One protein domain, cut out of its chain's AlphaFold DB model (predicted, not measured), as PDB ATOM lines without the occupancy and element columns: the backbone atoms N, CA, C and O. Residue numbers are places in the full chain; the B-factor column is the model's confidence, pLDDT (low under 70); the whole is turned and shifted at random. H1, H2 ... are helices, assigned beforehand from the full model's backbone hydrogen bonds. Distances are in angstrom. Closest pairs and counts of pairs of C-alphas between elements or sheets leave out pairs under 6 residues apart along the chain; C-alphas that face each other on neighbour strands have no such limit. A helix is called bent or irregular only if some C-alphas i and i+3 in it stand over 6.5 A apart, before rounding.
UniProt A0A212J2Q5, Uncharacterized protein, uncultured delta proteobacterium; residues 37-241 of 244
ATOM      1  N   MET A  37       6.421   8.243  -1.863       51.09
ATOM      2  CA  MET A  37       5.335   9.217  -1.965       51.09
ATOM      3  C   MET A  37       4.411   9.083  -0.753       51.09
ATOM      4  O   MET A  37       4.157   7.986  -0.263       51.09
ATOM      5  N   ARG A  38       3.934  10.223  -0.237       57.59
ATOM      6  CA  ARG A  38       2.970  10.229   0.867       57.59
ATOM      7  C   ARG A  38       1.620   9.721   0.336       57.59
ATOM      8  O   ARG A  38       1.122  10.314  -0.623       57.59
ATOM      9  N   PRO A  39       0.995   8.717   0.976       59.41
ATOM     10  CA  PRO A  39      -0.177   8.009   0.445       59.41
ATOM     11  C   PRO A  39      -1.374   8.926   0.137       59.41
ATOM     12  O   PRO A  39      -2.081   8.717  -0.842       59.41
ATOM     13  N   VAL A  40      -1.557  10.006   0.903       64.00
ATOM     14  CA  VAL A  40      -2.640  10.988   0.690       64.00
ATOM     15  C   VAL A  40      -2.497  11.739  -0.640       64.00
ATOM     16  O   VAL A  40      -3.491  12.045  -1.297       64.00
ATOM     17  N   ARG A  41      -1.260  12.021  -1.073       70.12
ATOM     18  CA  ARG A  41      -1.014  12.742  -2.329       70.12
ATOM     19  C   ARG A  41      -1.347  11.874  -3.541       70.12
ATOM     20  O   ARG A  41      -1.902  12.385  -4.508       70.12
ATOM     21  N   ASP A  42      -1.057  10.580  -3.471       75.69
ATOM     22  CA  ASP A  42      -1.305   9.651  -4.578       75.69
ATOM     23  C   ASP A  42      -2.801   9.466  -4.849       75.69
ATOM     24  O   ASP A  42      -3.208   9.417  -6.010       75.69
ATOM     25  N   ILE A  43      -3.627   9.458  -3.795       81.25
ATOM     26  CA  ILE A  43      -5.088   9.373  -3.923       81.25
ATOM     27  C   ILE A  43      -5.633  10.617  -4.626       81.25
ATOM     28  O   ILE A  43      -6.331  10.484  -5.625       81.25
ATOM     29  N   GLY A  44      -5.277  11.825  -4.171       84.12
ATOM     30  CA  GLY A  44      -5.780  13.064  -4.779       84.12
ATOM     31  C   GLY A  44      -5.409  13.196  -6.259       84.12
ATOM     32  O   GLY A  44      -6.239  13.563  -7.091       84.12
ATOM     33  N   VAL A  45      -4.178  12.823  -6.614       87.44
ATOM     34  CA  VAL A  45      -3.696  12.844  -8.001       87.44
ATOM     35  C   VAL A  45      -4.424  11.807  -8.871       87.44
ATOM     36  O   VAL A  45      -4.748  12.105 -10.027       87.44
ATOM     37  N   ALA A  46      -4.694  10.616  -8.329       86.25
ATOM     38  CA  ALA A  46      -5.461   9.574  -9.007       86.25
ATOM     39  C   ALA A  46      -6.934   9.975  -9.176       86.25
ATOM     40  O   ALA A  46      -7.463   9.853 -10.277       86.25
ATOM     41  N   CYS A  47      -7.572  10.530  -8.144       88.31
ATOM     42  CA  CYS A  47      -8.936  11.058  -8.211       88.31
ATOM     43  C   CYS A  47      -9.072  12.139  -9.282       88.31
ATOM     44  O   CYS A  47     -10.059  12.157 -10.006       88.31
ATOM     45  N   LEU A  48      -8.073  13.009  -9.425       90.25
ATOM     46  CA  LEU A  48      -8.099  14.064 -10.432       90.25
ATOM     47  C   LEU A  48      -7.955  13.509 -11.863       90.25
ATOM     48  O   LEU A  48      -8.620  13.988 -12.778       90.25
ATOM     49  N   ALA A  49      -7.148  12.457 -12.057       90.75
ATOM     50  CA  ALA A  49      -7.078  11.738 -13.332       90.75
ATOM     51  C   ALA A  49      -8.373  10.952 -13.624       90.75
ATOM     52  O   ALA A  49      -8.863  10.982 -14.748       90.75
ATOM     53  N   ALA A  50      -8.961  10.306 -12.613       90.06
ATOM     54  CA  ALA A  50     -10.249   9.620 -12.716       90.06
ATOM     55  C   ALA A  50     -11.400  10.601 -13.014       90.06
ATOM     56  O   ALA A  50     -12.283  10.310 -13.817       90.06
ATOM     57  N   GLY A  51     -11.353  11.801 -12.429       90.88
ATOM     58  CA  GLY A  51     -12.305  12.885 -12.665       90.88
ATOM     59  C   GLY A  51     -12.381  13.307 -14.134       90.88
ATOM     60  O   GLY A  51     -13.453  13.663 -14.615       90.88
ATOM     61  N   ALA A  52     -11.275  13.190 -14.877       94.12
ATOM     62  CA  ALA A  52     -11.249  13.507 -16.301       94.12
ATOM     63  C   ALA A  52     -12.241  12.636 -17.102       94.12
ATOM     64  O   ALA A  52     -12.927  13.135 -17.989       94.12
ATOM     65  N   PHE A  53     -12.416  11.360 -16.750       93.00
ATOM     66  CA  PHE A  53     -13.303  10.449 -17.487       93.00
ATOM     67  C   PHE A  53     -14.783  10.848 -17.454       93.00
ATOM     68  O   PHE A  53     -15.540  10.402 -18.313       93.00
ATOM     69  N   PHE A  54     -15.206  11.701 -16.515       93.00
ATOM     70  CA  PHE A  54     -16.580  12.212 -16.472       93.00
ATOM     71  C   PHE A  54     -16.897  13.181 -17.620       93.00
ATOM     72  O   PHE A  54     -18.069  13.380 -17.941       93.00
ATOM     73  N   PHE A  55     -15.873  13.754 -18.256       94.38
ATOM     74  CA  PHE A  55     -16.012  14.613 -19.435       94.38
ATOM     75  C   PHE A  55     -15.944  13.835 -20.753       94.38
ATOM     76  O   PHE A  55     -16.208  14.404 -21.811       94.38
ATOM     77  N   VAL A  56     -15.576  12.550 -20.709       94.75
ATOM     78  CA  VAL A  56     -15.457  11.711 -21.901       94.75
ATOM     79  C   VAL A  56     -16.792  11.005 -22.156       94.75
ATOM     80  O   VAL A  56     -17.265  10.296 -21.269       94.75
ATOM     81  N   PRO A  57     -17.405  11.170 -23.338       93.25
ATOM     82  CA  PRO A  57     -18.616  10.443 -23.711       93.25
ATOM     83  C   PRO A  57     -18.303   8.963 -24.000       93.25
ATOM     84  O   PRO A  57     -17.519   8.674 -24.912       93.25
ATOM     85  N   PRO A  58     -18.896   8.001 -23.272       91.50
ATOM     86  CA  PRO A  58     -18.678   6.589 -23.540       91.50
ATOM     87  C   PRO A  58     -19.646   6.096 -24.628       91.50
ATOM     88  O   PRO A  58     -20.671   5.479 -24.339       91.50
ATOM     89  N   GLY A  59     -19.322   6.389 -25.889       89.00
ATOM     90  CA  GLY A  59     -20.129   5.994 -27.049       89.00
ATOM     91  C   GLY A  59     -21.248   6.992 -27.368       89.00
ATOM     92  O   GLY A  59     -20.983   8.186 -27.514       89.00
ATOM     93  N   SER A  60     -22.490   6.512 -27.494       87.81
ATOM     94  CA  SER A  60     -23.682   7.350 -27.734       87.81
ATOM     95  C   SER A  60     -24.234   8.016 -26.474       87.81
ATOM     96  O   SER A  60     -25.057   8.928 -26.564       87.81
ATOM     97  N   LEU A  61     -23.772   7.603 -25.293       88.62
ATOM     98  CA  LEU A  61     -24.154   8.233 -24.038       88.62
ATOM     99  C   LEU A  61     -23.524   9.631 -23.917       88.62
ATOM    100  O   LEU A  61     -22.338   9.802 -24.221       88.62
ATOM    101  N   PRO A  62     -24.278  10.633 -23.425       86.25
ATOM    102  CA  PRO A  62     -23.706  11.937 -23.137       86.25
ATOM    103  C   PRO A  62     -22.641  11.811 -22.036       86.25
ATOM    104  O   PRO A  62     -22.740  10.931 -21.172       86.25
ATOM    105  N   PRO A  63     -21.635  12.700 -22.021       89.69
ATOM    106  CA  PRO A  63     -20.702  12.753 -20.906       89.69
ATOM    107  C   PRO A  63     -21.466  13.062 -19.613       89.69
ATOM    108  O   PRO A  63     -22.418  13.847 -19.610       89.69
ATOM    109  N   PHE A  64     -21.031  12.467 -18.501       89.31
ATOM    110  CA  PHE A  64     -21.646  12.696 -17.189       89.31
ATOM    111  C   PHE A  64     -21.603  14.176 -16.796       89.31
ATOM    112  O   PHE A  64     -22.569  14.708 -16.252       89.31
ATOM    113  N   LEU A  65     -20.485  14.843 -17.096       90.06
ATOM    114  CA  LEU A  65     -20.316  16.283 -16.948       90.06
ATOM    115  C   LEU A  65     -20.325  16.936 -18.329       90.06
ATOM    116  O   LEU A  65     -19.283  17.205 -18.930       90.06
ATOM    117  N   ASN A  66     -21.531  17.192 -18.833       89.25
ATOM    118  CA  ASN A  66     -21.730  17.868 -20.106       89.25
ATOM    119  C   ASN A  66     -21.510  19.381 -19.963       89.25
ATOM    120  O   ASN A  66     -22.439  20.146 -19.715       89.25
ATOM    121  N   TYR A  67     -20.254  19.802 -20.094       92.19
ATOM    122  CA  TYR A  67     -19.843  21.200 -20.012       92.19
ATOM    123  C   TYR A  67     -19.330  21.676 -21.382       92.19
ATOM    124  O   TYR A  67     -18.571  20.937 -22.012       92.19
ATOM    125  N   PRO A  68     -19.661  22.897 -21.851       94.56
ATOM    126  CA  PRO A  68     -19.188  23.407 -23.144       94.56
ATOM    127  C   PRO A  68     -17.663  23.335 -23.315       94.56
ATOM    128  O   PRO A  68     -17.161  23.023 -24.387       94.56
ATOM    129  N   TRP A  69     -16.913  23.530 -22.231       94.62
ATOM    130  CA  TRP A  69     -15.451  23.443 -22.228       94.62
ATOM    131  C   TRP A  69     -14.932  22.121 -21.657       94.62
ATOM    132  O   TRP A  69     -13.791  22.053 -21.201       94.62
ATOM    133  N   GLY A  70     -15.761  21.073 -21.638       93.62
ATOM    134  CA  GLY A  70     -15.454  19.795 -20.993       93.62
ATOM    135  C   GLY A  70     -14.145  19.169 -21.477       93.62
ATOM    136  O   GLY A  70     -13.385  18.648 -20.670       93.62
ATOM    137  N   GLY A  71     -13.814  19.309 -22.763       94.44
ATOM    138  CA  GLY A  71     -12.540  18.867 -23.327       94.44
ATOM    139  C   GLY A  71     -11.330  19.664 -22.829       94.44
ATOM    140  O   GLY A  71     -10.273  19.083 -22.600       94.44
ATOM    141  N   LEU A  72     -11.462  20.973 -22.583       95.50
ATOM    142  CA  LEU A  72     -10.382  21.763 -21.971       95.50
ATOM    143  C   LEU A  72     -10.206  21.419 -20.491       95.50
ATOM    144  O   LEU A  72      -9.075  21.281 -20.028       95.50
ATOM    145  N   VAL A  73     -11.313  21.240 -19.761       95.50
ATOM    146  CA  VAL A  73     -11.275  20.818 -18.353       95.50
ATOM    147  C   VAL A  73     -10.644  19.431 -18.237       95.50
ATOM    148  O   VAL A  73      -9.767  19.238 -17.402       95.50
ATOM    149  N   PHE A  74     -10.993  18.504 -19.133       95.94
ATOM    150  CA  PHE A  74     -10.363  17.191 -19.258       95.94
ATOM    151  C   PHE A  74      -8.833  17.294 -19.373       95.94
ATOM    152  O   PHE A  74      -8.108  16.693 -18.576       95.94
ATOM    153  N   LEU A  75      -8.329  18.095 -20.318       95.25
ATOM    154  CA  LEU A  75      -6.888  18.297 -20.510       95.25
ATOM    155  C   LEU A  75      -6.236  18.957 -19.287       95.25
ATOM    156  O   LEU A  75      -5.157  18.540 -18.863       95.25
ATOM    157  N   GLY A  76      -6.911  19.942 -18.691       93.81
ATOM    158  CA  GLY A  76      -6.479  20.612 -17.468       93.81
ATOM    159  C   GLY A  76      -6.354  19.647 -16.289       93.81
ATOM    160  O   GLY A  76      -5.345  19.677 -15.586       93.81
ATOM    161  N   CYS A  77      -7.313  18.734 -16.115       94.50
ATOM    162  CA  CYS A  77      -7.243  17.674 -15.112       94.50
ATOM    163  C   CYS A  77      -6.024  16.771 -15.351       94.50
ATOM    164  O   CYS A  77      -5.234  16.549 -14.437       94.50
ATOM    165  N   LEU A  78      -5.793  16.290 -16.573       93.56
ATOM    166  CA  LEU A  78      -4.630  15.432 -16.836       93.56
ATOM    167  C   LEU A  78      -3.297  16.157 -16.596       93.56
ATOM    168  O   LEU A  78      -2.402  15.597 -15.953       93.56
ATOM    169  N   ALA A  79      -3.183  17.406 -17.051       91.56
ATOM    170  CA  ALA A  79      -1.996  18.229 -16.848       91.56
ATOM    171  C   ALA A  79      -1.754  18.513 -15.359       91.56
ATOM    172  O   ALA A  79      -0.649  18.298 -14.860       91.56
ATOM    173  N   LEU A  80      -2.787  18.925 -14.620       91.38
ATOM    174  CA  LEU A  80      -2.687  19.199 -13.188       91.38
ATOM    175  C   LEU A  80      -2.349  17.927 -12.399       91.38
ATOM    176  O   LEU A  80      -1.505  17.976 -11.505       91.38
ATOM    177  N   SER A  81      -2.916  16.773 -12.770       91.88
ATOM    178  CA  SER A  81      -2.547  15.480 -12.181       91.88
ATOM    179  C   SER A  81      -1.051  15.195 -12.383       91.88
ATOM    180  O   SER A  81      -0.356  14.841 -11.428       91.88
ATOM    181  N   ALA A  82      -0.518  15.392 -13.591       88.69
ATOM    182  CA  ALA A  82       0.905  15.195 -13.879       88.69
ATOM    183  C   ALA A  82       1.819  16.174 -13.117       88.69
ATOM    184  O   ALA A  82       2.854  15.769 -12.572       88.69
ATOM    185  N   LEU A  83       1.421  17.448 -13.024       88.19
ATOM    186  CA  LEU A  83       2.156  18.483 -12.291       88.19
ATOM    187  C   LEU A  83       2.199  18.195 -10.785       88.19
ATOM    188  O   LEU A  83       3.270  18.268 -10.178       88.19
ATOM    189  N   LEU A  84       1.068  17.805 -10.189       87.12
ATOM    190  CA  LEU A  84       0.978  17.454  -8.768       87.12
ATOM    191  C   LEU A  84       1.785  16.192  -8.429       87.12
ATOM    192  O   LEU A  84       2.397  16.120  -7.358       87.12
ATOM    193  N   ALA A  85       1.862  15.234  -9.357       84.25
ATOM    194  CA  ALA A  85       2.743  14.071  -9.238       84.25
ATOM    195  C   ALA A  85       4.236  14.417  -9.384       84.25
ATOM    196  O   ALA A  85       5.094  13.605  -9.039       84.25
ATOM    197  N   ARG A  86       4.561  15.626  -9.872       81.69
ATOM    198  CA  ARG A  86       5.914  16.061 -10.262       81.69
ATOM    199  C   ARG A  86       6.552  15.149 -11.318       81.69
ATOM    200  O   ARG A  86       7.776  15.039 -11.404       81.69
ATOM    201  N   GLU A  87       5.734  14.522 -12.155       78.56
ATOM    202  CA  GLU A  87       6.178  13.594 -13.194       78.56
ATOM    203  C   GLU A  87       6.483  14.357 -14.486       78.56
ATOM    204  O   GLU A  87       5.731  14.298 -15.459       78.56
ATOM    205  N   ARG A  88       7.617  15.073 -14.512       73.69
ATOM    206  CA  ARG A  88       8.054  15.852 -15.690       73.69
ATOM    207  C   ARG A  88       8.094  15.023 -16.980       73.69
ATOM    208  O   ARG A  88       7.793  15.553 -18.044       73.69
ATOM    209  N   ALA A  89       8.394  13.727 -16.874       75.50
ATOM    210  CA  ALA A  89       8.393  12.793 -18.000       75.50
ATOM    211  C   ALA A  89       7.016  12.649 -18.682       75.50
ATOM    212  O   ALA A  89       6.957  12.398 -19.881       75.50
ATOM    213  N   SER A  90       5.919  12.854 -17.945       80.25
ATOM    214  CA  SER A  90       4.547  12.770 -18.468       80.25
ATOM    215  C   SER A  90       4.022  14.093 -19.038       80.25
ATOM    216  O   SER A  90       3.097  14.091 -19.846       80.25
ATOM    217  N   ALA A  91       4.632  15.226 -18.667       83.44
ATOM    218  CA  ALA A  91       4.139  16.551 -19.033       83.44
ATOM    219  C   ALA A  91       4.226  16.815 -20.542       83.44
ATOM    220  O   ALA A  91       3.247  17.249 -21.140       83.44
ATOM    221  N   VAL A  92       5.370  16.516 -21.171       86.06
ATOM    222  CA  VAL A  92       5.551  16.743 -22.617       86.06
ATOM    223  C   VAL A  92       4.563  15.900 -23.435       86.06
ATOM    224  O   VAL A  92       3.805  16.495 -24.193       86.06
ATOM    225  N   PRO A  93       4.469  14.566 -23.261       89.00
ATOM    226  CA  PRO A  93       3.455  13.758 -23.940       89.00
ATOM    227  C   PRO A  93       2.015  14.271 -23.794       89.00
ATOM    228  O   PRO A  93       1.272  14.301 -24.773       89.00
ATOM    229  N   LEU A  94       1.628  14.709 -22.590       90.25
ATOM    230  CA  LEU A  94       0.292  15.252 -22.333       90.25
ATOM    231  C   LEU A  94       0.057  16.588 -23.040       90.25
ATOM    232  O   LEU A  94      -1.032  16.807 -23.563       90.25
ATOM    233  N   LEU A  95       1.066  17.460 -23.095       89.69
ATOM    234  CA  LEU A  95       0.990  18.708 -23.855       89.69
ATOM    235  C   LEU A  95       0.817  18.429 -25.348       89.69
ATOM    236  O   LEU A  95      -0.039  19.042 -25.972       89.69
ATOM    237  N   LEU A  96       1.567  17.475 -25.903       89.38
ATOM    238  CA  LEU A  96       1.448  17.088 -27.311       89.38
ATOM    239  C   LEU A  96       0.048  16.525 -27.620       89.38
ATOM    240  O   LEU A  96      -0.597  16.964 -28.572       89.38
ATOM    241  N   ALA A  97      -0.470  15.625 -26.777       90.50
ATOM    242  CA  ALA A  97      -1.847  15.136 -26.892       90.50
ATOM    243  C   ALA A  97      -2.877  16.280 -26.783       90.50
ATOM    244  O   ALA A  97      -3.837  16.334 -27.554       90.50
ATOM    245  N   GLY A  98      -2.644  17.232 -25.875       92.44
ATOM    246  CA  GLY A  98      -3.452  18.440 -25.725       92.44
ATOM    247  C   GLY A  98      -3.422  19.342 -26.959       92.44
ATOM    248  O   GLY A  98      -4.474  19.805 -27.388       92.44
ATOM    249  N   CYS A  99      -2.262  19.541 -27.587       92.75
ATOM    250  CA  CYS A  99      -2.138  20.303 -28.830       92.75
ATOM    251  C   CYS A  99      -2.975  19.686 -29.953       92.75
ATOM    252  O   CYS A  99      -3.691  20.411 -30.637       92.75
ATOM    253  N   VAL A 100      -2.943  18.360 -30.118       92.56
ATOM    254  CA  VAL A 100      -3.786  17.674 -31.114       92.56
ATOM    255  C   VAL A 100      -5.270  17.904 -30.818       92.56
ATOM    256  O   VAL A 100      -6.018  18.268 -31.721       92.56
ATOM    257  N   ALA A 101      -5.698  17.766 -29.561       93.69
ATOM    258  CA  ALA A 101      -7.083  18.038 -29.179       93.69
ATOM    259  C   ALA A 101      -7.490  19.500 -29.452       93.69
ATOM    260  O   ALA A 101      -8.580  19.748 -29.962       93.69
ATOM    261  N   LEU A 102      -6.603  20.466 -29.201       94.12
ATOM    262  CA  LEU A 102      -6.840  21.874 -29.532       94.12
ATOM    263  C   LEU A 102      -6.976  22.106 -31.043       94.12
ATOM    264  O   LEU A 102      -7.827  22.896 -31.445       94.12
ATOM    265  N   VAL A 103      -6.202  21.402 -31.878       93.12
ATOM    266  CA  VAL A 103      -6.367  21.443 -33.344       93.12
ATOM    267  C   VAL A 103      -7.750  20.926 -33.741       93.12
ATOM    268  O   VAL A 103      -8.412  21.546 -34.571       93.12
ATOM    269  N   PHE A 104      -8.234  19.852 -33.109       93.56
ATOM    270  CA  PHE A 104      -9.596  19.349 -33.318       93.56
ATOM    271  C   PHE A 104     -10.665  20.361 -32.890       93.56
ATOM    272  O   PHE A 104     -11.605  20.602 -33.645       93.56
ATOM    273  N   PHE A 105     -10.518  20.994 -31.722       94.56
ATOM    274  CA  PHE A 105     -11.469  22.006 -31.239       94.56
ATOM    275  C   PHE A 105     -11.487  23.241 -32.139       94.56
ATOM    276  O   PHE A 105     -12.552  23.770 -32.462       94.56
ATOM    277  N   TRP A 106     -10.314  23.689 -32.586       94.00
ATOM    278  CA  TRP A 106     -10.199  24.774 -33.551       94.00
ATOM    279  C   TRP A 106     -10.867  24.399 -34.878       94.00
ATOM    280  O   TRP A 106     -11.697  25.157 -35.374       94.00
ATOM    281  N   TYR A 107     -10.585  23.207 -35.409       93.00
ATOM    282  CA  TYR A 107     -11.163  22.734 -36.666       93.00
ATOM    283  C   TYR A 107     -12.692  22.611 -36.598       93.00
ATOM    284  O   TYR A 107     -13.394  23.089 -37.490       93.00
ATOM    285  N   ALA A 108     -13.219  22.026 -35.518       92.88
ATOM    286  CA  ALA A 108     -14.655  21.914 -35.268       92.88
ATOM    287  C   ALA A 108     -15.337  23.290 -35.241       92.88
ATOM    288  O   ALA A 108     -16.409  23.465 -35.824       92.88
ATOM    289  N   ARG A 109     -14.685  24.285 -34.621       93.00
ATOM    290  CA  ARG A 109     -15.172  25.669 -34.588       93.00
ATOM    291  C   ARG A 109     -15.207  26.300 -35.979       93.00
ATOM    292  O   ARG A 109     -16.209  26.922 -36.310       93.00
ATOM    293  N   GLN A 110     -14.157  26.129 -36.786       93.06
ATOM    294  CA  GLN A 110     -14.115  26.674 -38.152       93.06
ATOM    295  C   GLN A 110     -15.199  26.068 -39.048       93.06
ATOM    296  O   GLN A 110     -15.768  26.747 -39.894       93.06
ATOM    297  N   ARG A 111     -15.525  24.790 -38.835       90.81
ATOM    298  CA  ARG A 111     -16.549  24.076 -39.606       90.81
ATOM    299  C   ARG A 111     -17.974  24.268 -39.096       90.81
ATOM    300  O   ARG A 111     -18.879  23.648 -39.644       90.81
ATOM    301  N   GLY A 112     -18.178  25.096 -38.069       90.88
ATOM    302  CA  GLY A 112     -19.505  25.356 -37.515       90.88
ATOM    303  C   GLY A 112     -20.191  24.093 -36.992       90.88
ATOM    304  O   GLY A 112     -21.404  23.962 -37.138       90.88
ATOM    305  N   MET A 113     -19.427  23.148 -36.423       92.25
ATOM    306  CA  MET A 113     -20.002  21.931 -35.847       92.25
ATOM    307  C   MET A 113     -21.092  22.281 -34.819       92.25
ATOM    308  O   MET A 113     -20.845  23.118 -33.945       92.25
ATOM    309  N   PRO A 114     -22.278  21.646 -34.888       87.88
ATOM    310  CA  PRO A 114     -23.359  21.907 -33.949       87.88
ATOM    311  C   PRO A 114     -22.948  21.491 -32.534       87.88
ATOM    312  O   PRO A 114     -22.432  20.398 -32.318       87.88
ATOM    313  N   GLY A 115     -23.199  22.363 -31.558       90.12
ATOM    314  CA  GLY A 115     -22.775  22.173 -30.171       90.12
ATOM    315  C   GLY A 115     -21.545  23.006 -29.814       90.12
ATOM    316  O   GLY A 115     -21.246  24.019 -30.444       90.12
ATOM    317  N   SER A 116     -20.847  22.618 -28.747       92.75
ATOM    318  CA  SER A 116     -19.650  23.339 -28.312       92.75
ATOM    319  C   SER A 116     -18.397  22.655 -28.847       92.75
ATOM    320  O   SER A 116     -18.163  21.481 -28.567       92.75
ATOM    321  N   ALA A 117     -17.572  23.385 -29.598       92.50
ATOM    322  CA  ALA A 117     -16.371  22.841 -30.237       92.50
ATOM    323  C   ALA A 117     -15.335  22.276 -29.244       92.50
ATOM    324  O   ALA A 117     -14.542  21.416 -29.609       92.50
ATOM    325  N   ALA A 118     -15.349  22.740 -27.989       94.06
ATOM    326  CA  ALA A 118     -14.473  22.260 -26.920       94.06
ATOM    327  C   ALA A 118     -15.117  21.164 -26.050       94.06
ATOM    328  O   ALA A 118     -14.540  20.764 -25.036       94.06
ATOM    329  N   ASN A 119     -16.301  20.675 -26.419       94.69
ATOM    330  CA  ASN A 119     -16.985  19.588 -25.733       94.69
ATOM    331  C   ASN A 119     -16.726  18.267 -26.465       94.69
ATOM    332  O   ASN A 119     -17.001  18.147 -27.657       94.69
ATOM    333  N   LEU A 120     -16.226  17.259 -25.745       92.12
ATOM    334  CA  LEU A 120     -15.944  15.940 -26.317       92.12
ATOM    335  C   LEU A 120     -17.212  15.227 -26.813       92.12
ATOM    336  O   LEU A 120     -17.134  14.475 -27.781       92.12
ATOM    337  N   GLY A 121     -18.378  15.508 -26.218       91.62
ATOM    338  CA  GLY A 121     -19.674  14.987 -26.673       91.62
ATOM    339  C   GLY A 121     -20.063  15.433 -28.087       91.62
ATOM    340  O   GLY A 121     -20.782  14.726 -28.785       91.62
ATOM    341  N   THR A 122     -19.544  16.571 -28.554       92.06
ATOM    342  CA  THR A 122     -19.780  17.046 -29.927       92.06
ATOM    343  C   THR A 122     -19.185  16.078 -30.954       92.06
ATOM    344  O   THR A 122     -19.800  15.796 -31.979       92.06
ATOM    345  N   PHE A 123     -18.018  15.503 -30.649       91.12
ATOM    346  CA  PHE A 123     -17.294  14.606 -31.552       91.12
ATOM    347  C   PHE A 123     -17.905  13.202 -31.636       91.12
ATOM    348  O   PHE A 123     -17.699  12.520 -32.640       91.12
ATOM    349  N   THR A 124     -18.681  12.775 -30.631       88.00
ATOM    350  CA  THR A 124     -19.433  11.511 -30.689       88.00
ATOM    351  C   THR A 124     -20.739  11.631 -31.456       88.00
ATOM    352  O   THR A 124     -21.118  10.686 -32.145       88.00
ATOM    353  N   GLY A 125     -21.410  12.783 -31.375       86.44
ATOM    354  CA  GLY A 125     -22.599  13.059 -32.183       86.44
ATOM    355  C   GLY A 125     -22.262  13.316 -33.653       86.44
ATOM    356  O   GLY A 125     -22.985  12.871 -34.542       86.44
ATOM    357  N   MET A 126     -21.149  14.006 -33.914       88.94
ATOM    358  CA  MET A 126     -20.723  14.356 -35.264       88.94
ATOM    359  C   MET A 126     -19.196  14.202 -35.401       88.94
ATOM    360  O   MET A 126     -18.452  15.122 -35.056       88.94
ATOM    361  N   PRO A 127     -18.689  13.052 -35.890       89.88
ATOM    362  CA  PRO A 127     -17.257  12.861 -36.112       89.88
ATOM    363  C   PRO A 127     -16.672  13.906 -37.055       89.88
ATOM    364  O   PRO A 127     -17.263  14.209 -38.092       89.88
ATOM    365  N   VAL A 128     -15.433  14.337 -36.794       89.12
ATOM    366  CA  VAL A 128     -14.688  15.207 -37.726       89.12
ATOM    367  C   VAL A 128     -14.581  14.581 -39.112       89.12
ATOM    368  O   VAL A 128     -14.712  15.282 -40.110       89.12
ATOM    369  N   TRP A 129     -14.440  13.257 -39.182       86.00
ATOM    370  CA  TRP A 129     -14.411  12.499 -40.432       86.00
ATOM    371  C   TRP A 129     -15.670  12.656 -41.289       86.00
ATOM    372  O   TRP A 129     -15.576  12.560 -42.504       86.00
ATOM    373  N   GLY A 130     -16.832  12.908 -40.675       85.19
ATOM    374  CA  GLY A 130     -18.091  13.099 -41.399       85.19
ATOM    375  C   GLY A 130     -18.237  14.485 -42.032       85.19
ATOM    376  O   GLY A 130     -19.070  14.663 -42.913       85.19
ATOM    377  N   ILE A 131     -17.436  15.464 -41.597       88.19
ATOM    378  CA  ILE A 131     -17.479  16.855 -42.090       88.19
ATOM    379  C   ILE A 131     -16.224  17.208 -42.887       88.19
ATOM    380  O   ILE A 131     -16.227  18.105 -43.733       88.19
ATOM    381  N   ALA A 132     -15.112  16.538 -42.597       88.56
ATOM    382  CA  ALA A 132     -13.852  16.794 -43.254       88.56
ATOM    383  C   ALA A 132     -13.921  16.422 -44.743       88.56
ATOM    384  O   ALA A 132     -14.268  15.289 -45.076       88.56
ATOM    385  N   PRO A 133     -13.545  17.335 -45.660       88.69
ATOM    386  CA  PRO A 133     -13.400  16.978 -47.061       88.69
ATOM    387  C   PRO A 133     -12.277  15.944 -47.215       88.69
ATOM    388  O   PRO A 133     -11.301  15.967 -46.462       88.69
ATOM    389  N   ALA A 134     -12.368  15.090 -48.238       88.94
ATOM    390  CA  ALA A 134     -11.426  13.987 -48.456       88.94
ATOM    391  C   ALA A 134      -9.945  14.424 -48.440       88.94
ATOM    392  O   ALA A 134      -9.090  13.729 -47.895       88.94
ATOM    393  N   ARG A 135      -9.645  15.629 -48.944       87.50
ATOM    394  CA  ARG A 135      -8.296  16.222 -48.925       87.50
ATOM    395  C   ARG A 135      -7.698  16.417 -47.521       87.50
ATOM    396  O   ARG A 135      -6.481  16.430 -47.392       87.50
ATOM    397  N   HIS A 136      -8.515  16.546 -46.472       88.56
ATOM    398  CA  HIS A 136      -8.034  16.739 -45.096       88.56
ATOM    399  C   HIS A 136      -7.768  15.409 -44.366       88.56
ATOM    400  O   HIS A 136      -7.141  15.416 -43.308       88.56
ATOM    401  N   ILE A 137      -8.194  14.264 -44.925       88.44
ATOM    402  CA  ILE A 137      -8.041  12.936 -44.299       88.44
ATOM    403  C   ILE A 137      -6.570  12.640 -43.992       88.44
ATOM    404  O   ILE A 137      -6.252  12.209 -42.888       88.44
ATOM    405  N   CYS A 138      -5.662  12.932 -44.930       88.12
ATOM    406  CA  CYS A 138      -4.226  12.720 -44.733       88.12
ATOM    407  C   CYS A 138      -3.688  13.517 -43.528       88.12
ATOM    408  O   CYS A 138      -2.964  12.974 -42.695       88.12
ATOM    409  N   GLY A 139      -4.118  14.776 -43.368       89.31
ATOM    410  CA  GLY A 139      -3.756  15.609 -42.217       89.31
ATOM    411  C   GLY A 139      -4.247  15.026 -40.889       89.31
ATOM    412  O   GLY A 139      -3.490  14.977 -39.920       89.31
ATOM    413  N   PHE A 140      -5.477  14.504 -40.844       90.50
ATOM    414  CA  PHE A 140      -5.999  13.837 -39.646       90.50
ATOM    415  C   PHE A 140      -5.286  12.521 -39.331       90.50
ATOM    416  O   PHE A 140      -5.038  12.242 -38.160       90.50
ATOM    417  N   LEU A 141      -4.902  11.736 -40.339       90.75
ATOM    418  CA  LEU A 141      -4.101  10.524 -40.135       90.75
ATOM    419  C   LEU A 141      -2.711  10.851 -39.572       90.75
ATOM    420  O   LEU A 141      -2.239  10.167 -38.662       90.75
ATOM    421  N   LEU A 142      -2.083  11.930 -40.045       90.06
ATOM    422  CA  LEU A 142      -0.829  12.428 -39.477       90.06
ATOM    423  C   LEU A 142      -1.012  12.874 -38.021       90.06
ATOM    424  O   LEU A 142      -0.227  12.474 -37.161       90.06
ATOM    425  N   LEU A 143      -2.076  13.622 -37.704       91.88
ATOM    426  CA  LEU A 143      -2.401  13.983 -36.317       91.88
ATOM    427  C   LEU A 143      -2.633  12.749 -35.438       91.88
ATOM    428  O   LEU A 143      -2.153  12.724 -34.305       91.88
ATOM    429  N   ALA A 144      -3.312  11.721 -35.955       92.94
ATOM    430  CA  ALA A 144      -3.533  10.464 -35.244       92.94
ATOM    431  C   ALA A 144      -2.203   9.764 -34.932       92.94
ATOM    432  O   ALA A 144      -1.969   9.364 -33.791       92.94
ATOM    433  N   ALA A 145      -1.301   9.675 -35.911       90.38
ATOM    434  CA  ALA A 145       0.028   9.097 -35.722       90.38
ATOM    435  C   ALA A 145       0.863   9.897 -34.705       90.38
ATOM    436  O   ALA A 145       1.478   9.314 -33.809       90.38
ATOM    437  N   GLY A 146       0.840  11.231 -34.789       89.06
ATOM    438  CA  GLY A 146       1.493  12.114 -33.820       89.06
ATOM    439  C   GLY A 146       0.934  11.948 -32.403       89.06
ATOM    440  O   GLY A 146       1.699  11.889 -31.438       89.06
ATOM    441  N   PHE A 147      -0.387  11.800 -32.275       92.94
ATOM    442  CA  PHE A 147      -1.047  11.529 -31.001       92.94
ATOM    443  C   PHE A 147      -0.636  10.169 -30.434       92.94
ATOM    444  O   PHE A 147      -0.282  10.088 -29.261       92.94
ATOM    445  N   LEU A 148      -0.643   9.104 -31.242       92.88
ATOM    446  CA  LEU A 148      -0.238   7.766 -30.800       92.88
ATOM    447  C   LEU A 148       1.233   7.732 -30.373       92.88
ATOM    448  O   LEU A 148       1.556   7.106 -29.368       92.88
ATOM    449  N   ALA A 149       2.115   8.457 -31.065       89.69
ATOM    450  CA  ALA A 149       3.507   8.608 -30.649       89.69
ATOM    451  C   ALA A 149       3.630   9.330 -29.292       89.69
ATOM    452  O   ALA A 149       4.404   8.904 -28.430       89.69
ATOM    453  N   ALA A 150       2.839  10.387 -29.069       90.19
ATOM    454  CA  ALA A 150       2.774  11.068 -27.778       90.19
ATOM    455  C   ALA A 150       2.223  10.140 -26.682       90.19
ATOM    456  O   ALA A 150       2.840  10.002 -25.629       90.19
ATOM    457  N   ALA A 151       1.123   9.433 -26.943       92.00
ATOM    458  CA  ALA A 151       0.558   8.457 -26.022       92.00
ATOM    459  C   ALA A 151       1.579   7.359 -25.691       92.00
ATOM    460  O   ALA A 151       1.806   7.070 -24.521       92.00
ATOM    461  N   ARG A 152       2.298   6.819 -26.679       90.94
ATOM    462  CA  ARG A 152       3.348   5.816 -26.449       90.94
ATOM    463  C   ARG A 152       4.448   6.327 -25.523       90.94
ATOM    464  O   ARG A 152       4.852   5.606 -24.611       90.94
ATOM    465  N   ALA A 153       4.894   7.565 -25.730       87.69
ATOM    466  CA  ALA A 153       5.879   8.214 -24.870       87.69
ATOM    467  C   ALA A 153       5.345   8.463 -23.448       87.69
ATOM    468  O   ALA A 153       6.122   8.421 -22.493       87.69
ATOM    469  N   LEU A 154       4.037   8.702 -23.299       89.12
ATOM    470  CA  LEU A 154       3.381   8.757 -21.993       89.12
ATOM    471  C   LEU A 154       3.418   7.386 -21.309       89.12
ATOM    472  O   LEU A 154       3.780   7.331 -20.141       89.12
ATOM    473  N   PHE A 155       3.126   6.302 -22.034       87.31
ATOM    474  CA  PHE A 155       3.214   4.926 -21.525       87.31
ATOM    475  C   PHE A 155       4.640   4.537 -21.118       87.31
ATOM    476  O   PHE A 155       4.814   3.953 -20.055       87.31
ATOM    477  N   ASP A 156       5.663   4.934 -21.883       84.12
ATOM    478  CA  ASP A 156       7.075   4.747 -21.494       84.12
ATOM    479  C   ASP A 156       7.429   5.498 -20.200       84.12
ATOM    480  O   ASP A 156       8.264   5.052 -19.415       84.12
ATOM    481  N   GLY A 157       6.815   6.666 -19.989       77.50
ATOM    482  CA  GLY A 157       7.016   7.497 -18.801       77.50
ATOM    483  C   GLY A 157       6.076   7.177 -17.634       77.50
ATOM    484  O   GLY A 157       6.286   7.713 -16.542       77.50
ATOM    485  N   CYS A 158       5.046   6.348 -17.848       75.44
ATOM    486  CA  CYS A 158       4.054   5.983 -16.842       75.44
ATOM    487  C   CYS A 158       4.758   5.110 -15.785       75.44
ATOM    488  O   CYS A 158       4.971   3.912 -15.957       75.44
ATOM    489  N   ARG A 159       5.156   5.742 -14.670       63.84
ATOM    490  CA  ARG A 159       5.635   5.045 -13.467       63.84
ATOM    491  C   ARG A 159       4.513   4.153 -12.932       63.84
ATOM    492  O   ARG A 159       3.347   4.397 -13.213       63.84
ATOM    493  N   SER A 160       4.837   3.167 -12.099       65.62
ATOM    494  CA  SER A 160       3.886   2.205 -11.507       65.62
ATOM    495  C   SER A 160       2.790   2.806 -10.594       65.62
ATOM    496  O   SER A 160       2.150   2.072  -9.835       65.62
ATOM    497  N   SER A 161       2.558   4.124 -10.637       78.00
ATOM    498  CA  SER A 161       1.514   4.818  -9.890       78.00
ATOM    499  C   SER A 161       0.148   4.655 -10.567       78.00
ATOM    500  O   SER A 161       0.018   4.732 -11.787       78.00
ATOM    501  N   HIS A 162      -0.906   4.485  -9.764       79.81
ATOM    502  CA  HIS A 162      -2.284   4.392 -10.272       79.81
ATOM    503  C   HIS A 162      -2.682   5.622 -11.096       79.81
ATOM    504  O   HIS A 162      -3.381   5.509 -12.100       79.81
ATOM    505  N   ALA A 163      -2.207   6.801 -10.693       85.94
ATOM    506  CA  ALA A 163      -2.475   8.039 -11.406       85.94
ATOM    507  C   ALA A 163      -1.863   8.060 -12.811       85.94
ATOM    508  O   ALA A 163      -2.508   8.541 -13.740       85.94
ATOM    509  N   ALA A 164      -0.646   7.537 -12.983       86.44
ATOM    510  CA  ALA A 164      -0.021   7.451 -14.294       86.44
ATOM    511  C   ALA A 164      -0.827   6.529 -15.219       86.44
ATOM    512  O   ALA A 164      -1.196   6.953 -16.314       86.44
ATOM    513  N   THR A 165      -1.214   5.337 -14.746       88.31
ATOM    514  CA  THR A 165      -2.083   4.421 -15.507       88.31
ATOM    515  C   THR A 165      -3.399   5.091 -15.903       88.31
ATOM    516  O   THR A 165      -3.791   5.020 -17.065       88.31
ATOM    517  N   LEU A 166      -4.049   5.812 -14.983       91.50
ATOM    518  CA  LEU A 166      -5.286   6.544 -15.277       91.50
ATOM    519  C   LEU A 166      -5.091   7.621 -16.351       91.50
ATOM    520  O   LEU A 166      -5.936   7.745 -17.232       91.50
ATOM    521  N   ARG A 167      -3.979   8.368 -16.338       92.69
ATOM    522  CA  ARG A 167      -3.672   9.343 -17.405       92.69
ATOM    523  C   ARG A 167      -3.417   8.656 -18.741       92.69
ATOM    524  O   ARG A 167      -3.942   9.102 -19.756       92.69
ATOM    525  N   CYS A 168      -2.648   7.570 -18.726       92.06
ATOM    526  CA  CYS A 168      -2.386   6.728 -19.887       92.06
ATOM    527  C   CYS A 168      -3.723   6.250 -20.521       92.06
ATOM    528  O   CYS A 168      -3.940   6.421 -21.725       92.06
ATOM    529  N   PHE A 169      -4.679   5.780 -19.709       93.19
ATOM    530  CA  PHE A 169      -6.033   5.419 -20.161       93.19
ATOM    531  C   PHE A 169      -6.866   6.602 -20.643       93.19
ATOM    532  O   PHE A 169      -7.540   6.494 -21.663       93.19
ATOM    533  N   ALA A 170      -6.825   7.725 -19.932       95.00
ATOM    534  CA  ALA A 170      -7.577   8.913 -20.308       95.00
ATOM    535  C   ALA A 170      -7.126   9.424 -21.684       95.00
ATOM    536  O   ALA A 170      -7.958   9.764 -22.518       95.00
ATOM    537  N   VAL A 171      -5.824   9.397 -21.973       95.56
ATOM    538  CA  VAL A 171      -5.287   9.744 -23.298       95.56
ATOM    539  C   VAL A 171      -5.766   8.767 -24.379       95.56
ATOM    540  O   VAL A 171      -6.115   9.208 -25.471       95.56
ATOM    541  N   CYS A 172      -5.869   7.467 -24.085       95.94
ATOM    542  CA  CYS A 172      -6.471   6.501 -25.014       95.94
ATOM    543  C   CYS A 172      -7.965   6.785 -25.243       95.94
ATOM    544  O   CYS A 172      -8.440   6.740 -26.375       95.94
ATOM    545  N   ALA A 173      -8.700   7.136 -24.187       95.94
ATOM    546  CA  ALA A 173     -10.103   7.528 -24.270       95.94
ATOM    547  C   ALA A 173     -10.295   8.806 -25.102       95.94
ATOM    548  O   ALA A 173     -11.190   8.862 -25.944       95.94
ATOM    549  N   LEU A 174      -9.407   9.791 -24.940       96.25
ATOM    550  CA  LEU A 174      -9.362  10.996 -25.767       96.25
ATOM    551  C   LEU A 174      -9.091  10.653 -27.238       96.25
ATOM    552  O   LEU A 174      -9.776  11.175 -28.115       96.25
ATOM    553  N   PHE A 175      -8.141   9.752 -27.516       96.19
ATOM    554  CA  PHE A 175      -7.878   9.290 -28.881       96.19
ATOM    555  C   PHE A 175      -9.129   8.680 -29.515       96.19
ATOM    556  O   PHE A 175      -9.506   9.061 -30.621       96.19
ATOM    557  N   VAL A 176      -9.802   7.765 -28.811       96.06
ATOM    558  CA  VAL A 176     -11.021   7.116 -29.313       96.06
ATOM    559  C   VAL A 176     -12.136   8.136 -29.538       96.06
ATOM    560  O   VAL A 176     -12.792   8.079 -30.575       96.06
ATOM    561  N   ALA A 177     -12.319   9.093 -28.625       94.81
ATOM    562  CA  ALA A 177     -13.335  10.137 -28.761       94.81
ATOM    563  C   ALA A 177     -13.094  11.059 -29.971       94.81
ATOM    564  O   ALA A 177     -14.051  11.474 -30.617       94.81
ATOM    565  N   LEU A 178     -11.834  11.369 -30.297       94.38
ATOM    566  CA  LEU A 178     -11.493  12.264 -31.410       94.38
ATOM    567  C   LEU A 178     -11.399  11.536 -32.760       94.38
ATOM    568  O   LEU A 178     -11.910  12.026 -33.767       94.38
ATOM    569  N   PHE A 179     -10.739  10.376 -32.793       94.62
ATOM    570  CA  PHE A 179     -10.372   9.690 -34.035       94.62
ATOM    571  C   PHE A 179     -11.253   8.485 -34.364       94.62
ATOM    572  O   PHE A 179     -11.379   8.155 -35.538       94.62
ATOM    573  N   ALA A 180     -11.886   7.840 -33.381       93.19
ATOM    574  CA  ALA A 180     -12.720   6.656 -33.606       93.19
ATOM    575  C   ALA A 180     -14.094   6.722 -32.895       93.19
ATOM    576  O   ALA A 180     -14.477   5.764 -32.202       93.19
ATOM    577  N   PRO A 181     -14.886   7.802 -33.066       90.56
ATOM    578  CA  PRO A 181     -16.195   7.958 -32.425       90.56
ATOM    579  C   PRO A 181     -17.299   7.152 -33.140       90.56
ATOM    580  O   PRO A 181     -18.413   7.623 -33.339       90.56
ATOM    581  N   TRP A 182     -16.994   5.935 -33.594       89.19
ATOM    582  CA  TRP A 182     -17.983   5.073 -34.238       89.19
ATOM    583  C   TRP A 182     -18.926   4.474 -33.198       89.19
ATOM    584  O   TRP A 182     -18.456   3.850 -32.238       89.19
ATOM    585  N   ASN A 183     -20.224   4.652 -33.440       89.88
ATOM    586  CA  ASN A 183     -21.336   4.130 -32.651       89.88
ATOM    587  C   ASN A 183     -22.186   3.191 -33.521       89.88
ATOM    588  O   ASN A 183     -22.204   3.313 -34.746       89.88
ATOM    589  N   THR A 184     -22.893   2.263 -32.890       88.50
ATOM    590  CA  THR A 184     -23.779   1.281 -33.533       88.50
ATOM    591  C   THR A 184     -25.167   1.817 -33.818       88.50
ATOM    592  O   THR A 184     -25.823   1.294 -34.717       88.50
ATOM    593  N   ALA A 185     -25.587   2.877 -33.119       86.19
ATOM    594  CA  ALA A 185     -26.911   3.477 -33.266       86.19
ATOM    595  C   ALA A 185     -27.361   3.711 -34.726       86.19
ATOM    596  O   ALA A 185     -28.512   3.411 -35.035       86.19
ATOM    597  N   PRO A 186     -26.499   4.158 -35.665       84.44
ATOM    598  CA  PRO A 186     -26.908   4.354 -37.059       84.44
ATOM    599  C   PRO A 186     -27.170   3.056 -37.843       84.44
ATOM    600  O   PRO A 186     -27.800   3.100 -38.896       84.44
ATOM    601  N   TYR A 187     -26.663   1.915 -37.374       88.94
ATOM    602  CA  TYR A 187     -26.624   0.660 -38.134       88.94
ATOM    603  C   TYR A 187     -27.618  -0.388 -37.632       88.94
ATOM    604  O   TYR A 187     -27.921  -1.338 -38.353       88.94
ATOM    605  N   VAL A 188     -28.112  -0.244 -36.401       91.88
ATOM    606  CA  VAL A 188     -28.880  -1.290 -35.723       91.88
ATOM    607  C   VAL A 188     -30.195  -0.734 -35.187       91.88
ATOM    608  O   VAL A 188     -30.222   0.286 -34.508       91.88
ATOM    609  N   ARG A 189     -31.304  -1.430 -35.466       92.31
ATOM    610  CA  ARG A 189     -32.647  -1.093 -34.959       92.31
ATOM    611  C   ARG A 189     -32.951  -1.859 -33.670       92.31
ATOM    612  O   ARG A 189     -33.797  -2.751 -33.661       92.31
ATOM    613  N   TRP A 190     -32.220  -1.565 -32.602       93.44
ATOM    614  CA  TRP A 190     -32.456  -2.141 -31.272       93.44
ATOM    615  C   TRP A 190     -33.079  -1.109 -30.324       93.44
ATOM    616  O   TRP A 190     -33.012   0.084 -30.609       93.44
ATOM    617  N   PRO A 191     -33.674  -1.543 -29.196       94.50
ATOM    618  CA  PRO A 191     -34.066  -0.640 -28.118       94.50
ATOM    619  C   PRO A 191     -32.905   0.263 -27.681       94.50
ATOM    620  O   PRO A 191     -31.778  -0.217 -27.529       94.50
ATOM    621  N   ASP A 192     -33.191   1.539 -27.403       89.56
ATOM    622  CA  ASP A 192     -32.179   2.560 -27.080       89.56
ATOM    623  C   ASP A 192     -31.250   2.154 -25.926       89.56
ATOM    624  O   ASP A 192     -30.056   2.452 -25.937       89.56
ATOM    625  N   SER A 193     -31.772   1.422 -24.938       90.25
ATOM    626  CA  SER A 193     -30.991   0.921 -23.803       90.25
ATOM    627  C   SER A 193     -29.935  -0.111 -24.209       90.25
ATOM    628  O   SER A 193     -28.822  -0.089 -23.681       90.25
ATOM    629  N   LEU A 194     -30.256  -0.995 -25.158       91.69
ATOM    630  CA  LEU A 194     -29.319  -1.993 -25.676       91.69
ATOM    631  C   LEU A 194     -28.272  -1.340 -26.574       91.69
ATOM    632  O   LEU A 194     -27.089  -1.638 -26.429       91.69
ATOM    633  N   VAL A 195     -28.686  -0.405 -27.435       92.06
ATOM    634  CA  VAL A 195     -27.761   0.375 -28.274       92.06
ATOM    635  C   VAL A 195     -26.762   1.137 -27.406       92.06
ATOM    636  O   VAL A 195     -25.556   1.033 -27.624       92.06
ATOM    637  N   ALA A 196     -27.236   1.824 -26.363       89.69
ATOM    638  CA  ALA A 196     -26.372   2.536 -25.427       89.69
ATOM    639  C   ALA A 196     -25.395   1.595 -24.697       89.69
ATOM    640  O   ALA A 196     -24.217   1.922 -24.544       89.69
ATOM    641  N   GLY A 197     -25.858   0.414 -24.271       91.69
ATOM    642  CA  GLY A 197     -25.007  -0.602 -23.647       91.69
ATOM    643  C   GLY A 197     -23.928  -1.140 -24.593       91.69
ATOM    644  O   GLY A 197     -22.764  -1.259 -24.205       91.69
ATOM    645  N   CYS A 198     -24.283  -1.415 -25.848       93.25
ATOM    646  CA  CYS A 198     -23.337  -1.851 -26.873       93.25
ATOM    647  C   CYS A 198     -22.326  -0.757 -27.221       93.25
ATOM    648  O   CYS A 198     -21.130  -1.040 -27.275       93.25
ATOM    649  N   ASP A 199     -22.766   0.489 -27.388       93.56
ATOM    650  CA  ASP A 199     -21.879   1.622 -27.658       93.56
ATOM    651  C   ASP A 199     -20.912   1.884 -26.504       93.56
ATOM    652  O   ASP A 199     -19.734   2.160 -26.741       93.56
ATOM    653  N   PHE A 200     -21.371   1.722 -25.261       92.81
ATOM    654  CA  PHE A 200     -20.513   1.788 -24.080       92.81
ATOM    655  C   PHE A 200     -19.411   0.720 -24.129       92.81
ATOM    656  O   PHE A 200     -18.229   1.028 -23.952       92.81
ATOM    657  N   MET A 201     -19.778  -0.535 -24.405       93.94
ATOM    658  CA  MET A 201     -18.818  -1.639 -24.485       93.94
ATOM    659  C   MET A 201     -17.849  -1.473 -25.655       93.94
ATOM    660  O   MET A 201     -16.648  -1.685 -25.496       93.94
ATOM    661  N   LEU A 202     -18.337  -1.035 -26.817       94.56
ATOM    662  CA  LEU A 202     -17.507  -0.766 -27.988       94.56
ATOM    663  C   LEU A 202     -16.552   0.397 -27.752       94.56
ATOM    664  O   LEU A 202     -15.396   0.332 -28.172       94.56
ATOM    665  N   PHE A 203     -16.999   1.451 -27.067       95.12
ATOM    666  CA  PHE A 203     -16.131   2.548 -26.663       95.12
ATOM    667  C   PHE A 203     -14.952   2.032 -25.835       95.12
ATOM    668  O   PHE A 203     -13.800   2.234 -26.222       95.12
ATOM    669  N   TRP A 204     -15.220   1.297 -24.756       94.44
ATOM    670  CA  TRP A 204     -14.157   0.760 -23.905       94.44
ATOM    671  C   TRP A 204     -13.303  -0.292 -24.611       94.44
ATOM    672  O   TRP A 204     -12.085  -0.270 -24.460       94.44
ATOM    673  N   GLY A 205     -13.898  -1.145 -25.446       95.12
ATOM    674  CA  GLY A 205     -13.167  -2.089 -26.292       95.12
ATOM    675  C   GLY A 205     -12.141  -1.388 -27.186       95.12
ATOM    676  O   GLY A 205     -10.987  -1.811 -27.241       95.12
ATOM    677  N   LYS A 206     -12.511  -0.257 -27.804       95.75
ATOM    678  CA  LYS A 206     -11.580   0.588 -28.574       95.75
ATOM    679  C   LYS A 206     -10.483   1.178 -27.686       95.75
ATOM    680  O   LYS A 206      -9.320   1.161 -28.081       95.75
ATOM    681  N   VAL A 207     -10.821   1.665 -26.490       95.44
ATOM    682  CA  VAL A 207      -9.832   2.220 -25.543       95.44
ATOM    683  C   VAL A 207      -8.805   1.162 -25.140       95.44
ATOM    684  O   VAL A 207      -7.604   1.429 -25.206       95.44
ATOM    685  N   PHE A 208      -9.253  -0.046 -24.791       94.25
ATOM    686  CA  PHE A 208      -8.366  -1.169 -24.483       94.25
ATOM    687  C   PHE A 208      -7.547  -1.605 -25.697       94.25
ATOM    688  O   PHE A 208      -6.359  -1.871 -25.550       94.25
ATOM    689  N   GLY A 209      -8.144  -1.625 -26.890       95.00
ATOM    690  CA  GLY A 209      -7.438  -1.928 -28.134       95.00
ATOM    691  C   GLY A 209      -6.298  -0.946 -28.407       95.00
ATOM    692  O   GLY A 209      -5.172  -1.368 -28.655       95.00
ATOM    693  N   VAL A 210      -6.553   0.361 -28.281       95.50
ATOM    694  CA  VAL A 210      -5.518   1.400 -28.428       95.50
ATOM    695  C   VAL A 210      -4.428   1.229 -27.373       95.50
ATOM    696  O   VAL A 210      -3.247   1.237 -27.714       95.50
ATOM    697  N   ALA A 211      -4.801   1.020 -26.109       92.81
ATOM    698  CA  ALA A 211      -3.831   0.802 -25.040       92.81
ATOM    699  C   ALA A 211      -2.971  -0.451 -25.293       92.81
ATOM    700  O   ALA A 211      -1.753  -0.397 -25.137       92.81
ATOM    701  N   ALA A 212      -3.571  -1.558 -25.741       91.38
ATOM    702  CA  ALA A 212      -2.859  -2.787 -26.083       91.38
ATOM    703  C   ALA A 212      -1.890  -2.582 -27.255       91.38
ATOM    704  O   ALA A 212      -0.730  -2.974 -27.160       91.38
ATOM    705  N   VAL A 213      -2.319  -1.900 -28.323       92.69
ATOM    706  CA  VAL A 213      -1.438  -1.545 -29.449       92.69
ATOM    707  C   VAL A 213      -0.256  -0.708 -28.965       92.69
ATOM    708  O   VAL A 213       0.884  -1.005 -29.314       92.69
ATOM    709  N   LEU A 214      -0.491   0.299 -28.118       90.94
ATOM    710  CA  LEU A 214       0.584   1.115 -27.551       90.94
ATOM    711  C   LEU A 214       1.563   0.284 -26.710       90.94
ATOM    712  O   LEU A 214       2.759   0.546 -26.770       90.94
ATOM    713  N   LEU A 215       1.101  -0.726 -25.971       87.94
ATOM    714  CA  LEU A 215       1.992  -1.626 -25.230       87.94
ATOM    715  C   LEU A 215       2.813  -2.550 -26.138       87.94
ATOM    716  O   LEU A 215       3.949  -2.873 -25.800       87.94
ATOM    717  N   LEU A 216       2.254  -2.965 -27.276       88.00
ATOM    718  CA  LEU A 216       2.935  -3.824 -28.251       88.00
ATOM    719  C   LEU A 216       3.948  -3.057 -29.108       88.00
ATOM    720  O   LEU A 216       4.884  -3.654 -29.642       88.00
ATOM    721  N   LEU A 217       3.782  -1.741 -29.251       85.06
ATOM    722  CA  LEU A 217       4.725  -0.911 -29.992       85.06
ATOM    723  C   LEU A 217       6.070  -0.807 -29.254       85.06
ATOM    724  O   LEU A 217       6.098  -0.606 -28.030       85.06
ATOM    725  N   PRO A 218       7.200  -0.864 -29.985       81.25
ATOM    726  CA  PRO A 218       8.516  -0.729 -29.380       81.25
ATOM    727  C   PRO A 218       8.628   0.607 -28.628       81.25
ATOM    728  O   PRO A 218       8.025   1.603 -29.047       81.25
ATOM    729  N   PRO A 219       9.378   0.647 -27.510       75.25
ATOM    730  CA  PRO A 219       9.576   1.876 -26.756       75.25
ATOM    731  C   PRO A 219      10.194   2.933 -27.661       75.25
ATOM    732  O   PRO A 219      11.166   2.682 -28.383       75.25
ATOM    733  N   VAL A 220       9.632   4.137 -27.627       68.75
ATOM    734  CA  VAL A 220      10.148   5.236 -28.440       68.75
ATOM    735  C   VAL A 220      11.426   5.701 -27.760       68.75
ATOM    736  O   VAL A 220      11.366   6.329 -26.703       68.75
ATOM    737  N   GLN A 221      12.602   5.397 -28.316       60.66
ATOM    738  CA  GLN A 221      13.862   5.769 -27.668       60.66
ATOM    739  C   GLN A 221      13.930   7.284 -27.394       60.66
ATOM    740  O   GLN A 221      13.546   8.124 -28.214       60.66
ATOM    741  N   ALA A 222      14.352   7.631 -26.178       50.78
ATOM    742  CA  ALA A 222      14.357   8.985 -25.631       50.78
ATOM    743  C   ALA A 222      15.504   9.837 -26.203       50.78
ATOM    744  O   ALA A 222      16.424  10.218 -25.494       50.78
ATOM    745  N   GLY A 223      15.457  10.139 -27.499       52.12
ATOM    746  CA  GLY A 223      16.297  11.168 -28.118       52.12
ATOM    747  C   GLY A 223      15.498  12.445 -28.390       52.12
ATOM    748  O   GLY A 223      14.294  12.379 -28.647       52.12
ATOM    749  N   GLY A 224      16.161  13.610 -28.426       54.50
ATOM    750  CA  GLY A 224      15.568  14.922 -28.768       54.50
ATOM    751  C   GLY A 224      14.798  14.980 -30.102       54.50
ATOM    752  O   GLY A 224      14.070  15.933 -30.366       54.50
ATOM    753  N   ARG A 225      14.860  13.913 -30.907       58.47
ATOM    754  CA  ARG A 225      14.042  13.678 -32.104       58.47
ATOM    755  C   ARG A 225      12.527  13.630 -31.834       58.47
ATOM    756  O   ARG A 225      11.768  13.847 -32.771       58.47
ATOM    757  N   ARG A 226      12.070  13.412 -30.586       62.12
ATOM    758  CA  ARG A 226      10.630  13.374 -30.224       62.12
ATOM    759  C   ARG A 226       9.892  14.678 -30.539       62.12
ATOM    760  O   ARG A 226       8.803  14.643 -31.105       62.12
ATOM    761  N   LEU A 227      10.483  15.818 -30.174       59.50
ATOM    762  CA  LEU A 227       9.848  17.123 -30.368       59.50
ATOM    763  C   LEU A 227       9.882  17.526 -31.844       59.50
ATOM    764  O   LEU A 227       8.888  18.010 -32.363       59.50
ATOM    765  N   SER A 228      10.998  17.254 -32.526       63.06
ATOM    766  CA  SER A 228      11.147  17.541 -33.954       63.06
ATOM    767  C   SER A 228      10.157  16.736 -34.795       63.06
ATOM    768  O   SER A 228       9.443  17.337 -35.590       63.06
ATOM    769  N   PHE A 229      10.020  15.423 -34.564       67.25
ATOM    770  CA  PHE A 229       9.041  14.609 -35.288       67.25
ATOM    771  C   PHE A 229       7.611  15.099 -35.043       67.25
ATOM    772  O   PHE A 229       6.861  15.278 -35.991       67.25
ATOM    773  N   PHE A 230       7.240  15.390 -33.794       66.94
ATOM    774  CA  PHE A 230       5.895  15.878 -33.492       66.94
ATOM    775  C   PHE A 230       5.620  17.274 -34.071       66.94
ATOM    776  O   PHE A 230       4.561  17.487 -34.656       66.94
ATOM    777  N   CYS A 231       6.561  18.215 -33.950       68.06
ATOM    778  CA  CYS A 231       6.447  19.543 -34.557       68.06
ATOM    779  C   CYS A 231       6.333  19.451 -36.081       68.06
ATOM    780  O   CYS A 231       5.522  20.168 -36.661       68.06
ATOM    781  N   CYS A 232       7.078  18.544 -36.718       70.06
ATOM    782  CA  CYS A 232       6.923  18.257 -38.140       70.06
ATOM    783  C   CYS A 232       5.533  17.690 -38.437       70.06
ATOM    784  O   CYS A 232       4.853  18.216 -39.303       70.06
ATOM    785  N   THR A 233       5.052  16.695 -37.691       72.88
ATOM    786  CA  THR A 233       3.745  16.068 -37.939       72.88
ATOM    787  C   THR A 233       2.576  17.034 -37.740       72.88
ATOM    788  O   THR A 233       1.685  17.098 -38.584       72.88
ATOM    789  N   VAL A 234       2.580  17.822 -36.660       72.00
ATOM    790  CA  VAL A 234       1.538  18.831 -36.409       72.00
ATOM    791  C   VAL A 234       1.651  19.990 -37.394       72.00
ATOM    792  O   VAL A 234       0.634  20.422 -37.928       72.00
ATOM    793  N   GLY A 235       2.866  20.462 -37.687       68.69
ATOM    794  CA  GLY A 235       3.094  21.502 -38.690       68.69
ATOM    795  C   GLY A 235       2.618  21.073 -40.078       68.69
ATOM    796  O   GLY A 235       1.849  21.787 -40.713       68.69
ATOM    797  N   SER A 236       2.985  19.869 -40.519       74.25
ATOM    798  CA  SER A 236       2.525  19.287 -41.782       74.25
ATOM    799  C   SER A 236       1.013  19.092 -41.803       74.25
ATOM    800  O   SER A 236       0.378  19.419 -42.802       74.25
ATOM    801  N   ALA A 237       0.409  18.623 -40.708       69.62
ATOM    802  CA  ALA A 237      -1.042  18.490 -40.632       69.62
ATOM    803  C   ALA A 237      -1.759  19.843 -40.737       69.62
ATOM    804  O   ALA A 237      -2.762  19.935 -41.438       69.62
ATOM    805  N   LEU A 238      -1.236  20.899 -40.107       72.38
ATOM    806  CA  LEU A 238      -1.794  22.252 -40.206       72.38
ATOM    807  C   LEU A 238      -1.638  22.859 -41.608       72.38
ATOM    808  O   LEU A 238      -2.493  23.628 -42.027       72.38
ATOM    809  N   ILE A 239      -0.593  22.492 -42.355       73.12
ATOM    810  CA  ILE A 239      -0.449  22.886 -43.768       73.12
ATOM    811  C   ILE A 239      -1.496  22.172 -44.639       73.12
ATOM    812  O   ILE A 239      -2.076  22.773 -45.540       73.12
ATOM    813  N   ILE A 240      -1.751  20.888 -44.369       74.19
ATOM    814  CA  ILE A 240      -2.699  20.060 -45.138       74.19
ATOM    815  C   ILE A 240      -4.159  20.398 -44.803       74.19
ATOM    816  O   ILE A 240      -5.047  20.174 -45.627       74.19
ATOM    817  N   ILE A 241      -4.417  20.927 -43.606       73.44
ATOM    818  CA  ILE A 241      -5.734  21.371 -43.148       73.44
ATOM    819  C   ILE A 241      -5.782  22.906 -43.267       73.44
ATOM    820  O   ILE A 241      -5.565  23.600 -42.274       73.44
TER     821      ILE A 241
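What this domain is: This is residues 37 to 241 of the 244 residues of an uncharacterized protein of uncultured delta proteobacterium (UniProt A0A212J2Q5). H7 runs through the middle of a helical bundle, with H1, H2, H3 and H6 side by side in an arc round it and H9 packed on H6 at one border of the bundle. H8, the longest helix, crosses H6 and H7 steeply on another side, and the short H4 and H5 lie near one end. The printed part has 205 residues with nine named helices, H1 to H9 in chain order, and no named strand; the class is all helix. It is compact and rounded, with a radius of gyration of the C-alphas of 16.7 A and spans of 50 by 40 by 31 A.

How they stand to each other: H1, residues 39 to 55, touches H2, residues 70 to 84, at Ala 52 and Phe 74, their closest C-alphas, 4.8 A apart; they form a hairpin at a shallow tilt of 15 degrees. H2 forms another hairpin with H3, residues 88 to 110, which touches it with residues 88 to 98 alone, closest C-alphas Ala 82 and Ala 91, 6.2 A. H4, residues 120 to 125, and H5, residues 128 to 131, meet only through their link. H6, residues 134 to 157, touches H3 at a shallow tilt of 20 degrees, opposite ways, closest C-alphas Pro 93 and Ala 150, 4.7 A. H7, residues 162 to 179, is the hub, touching H1, H2, H3, H4, H6 and H8, residues 192 to 216. H7 and H8 stand at a steep tilt of 66 degrees, closest C-alphas Ala 173 and Val 207, 5.5 A, through residues 168 to 176 of H7 and 203 to 211 of H8 alone. H9, residues 225 to 240, touches residues 135 to 146 of H6 alone, closest C-alphas Gly 139 and Ala 237, 4.3 A. Every O i to N i+4 pair is within hydrogen-bond range in H2, H7, H8 and H9, against 10 of 13 in H1, 17 of 19 in H3, 1 of 2 in H4 and 18 of 20 in H6; H5 is too short for such a pair.

Where its parts are: H1 begins at C-alpha 39 (-0.177, 8.009, 0.445) and is 26.3 A long. H3 measures 33.4 A, H6 35.5 A, H7 25.7 A and H8 35.7 A. H3 and H6 are only just irregular: C-alphas 89 and 92 are 6.7 A apart, C-alphas 135 and 138 6.8 A. H9 ends at C-alpha 240 (-2.699, 20.060, -45.138).

The domain as a whole: The C-alphas farthest apart, of Pro 191 and Gly 224, are 52.0 A apart. The printed part has no cut; the links H1 to H2 and H7 to H8 are long. Its mean pLDDT is 86.7, with residues 37 to 40, 159 to 160, 220 to 231, 235 and 237 under 70.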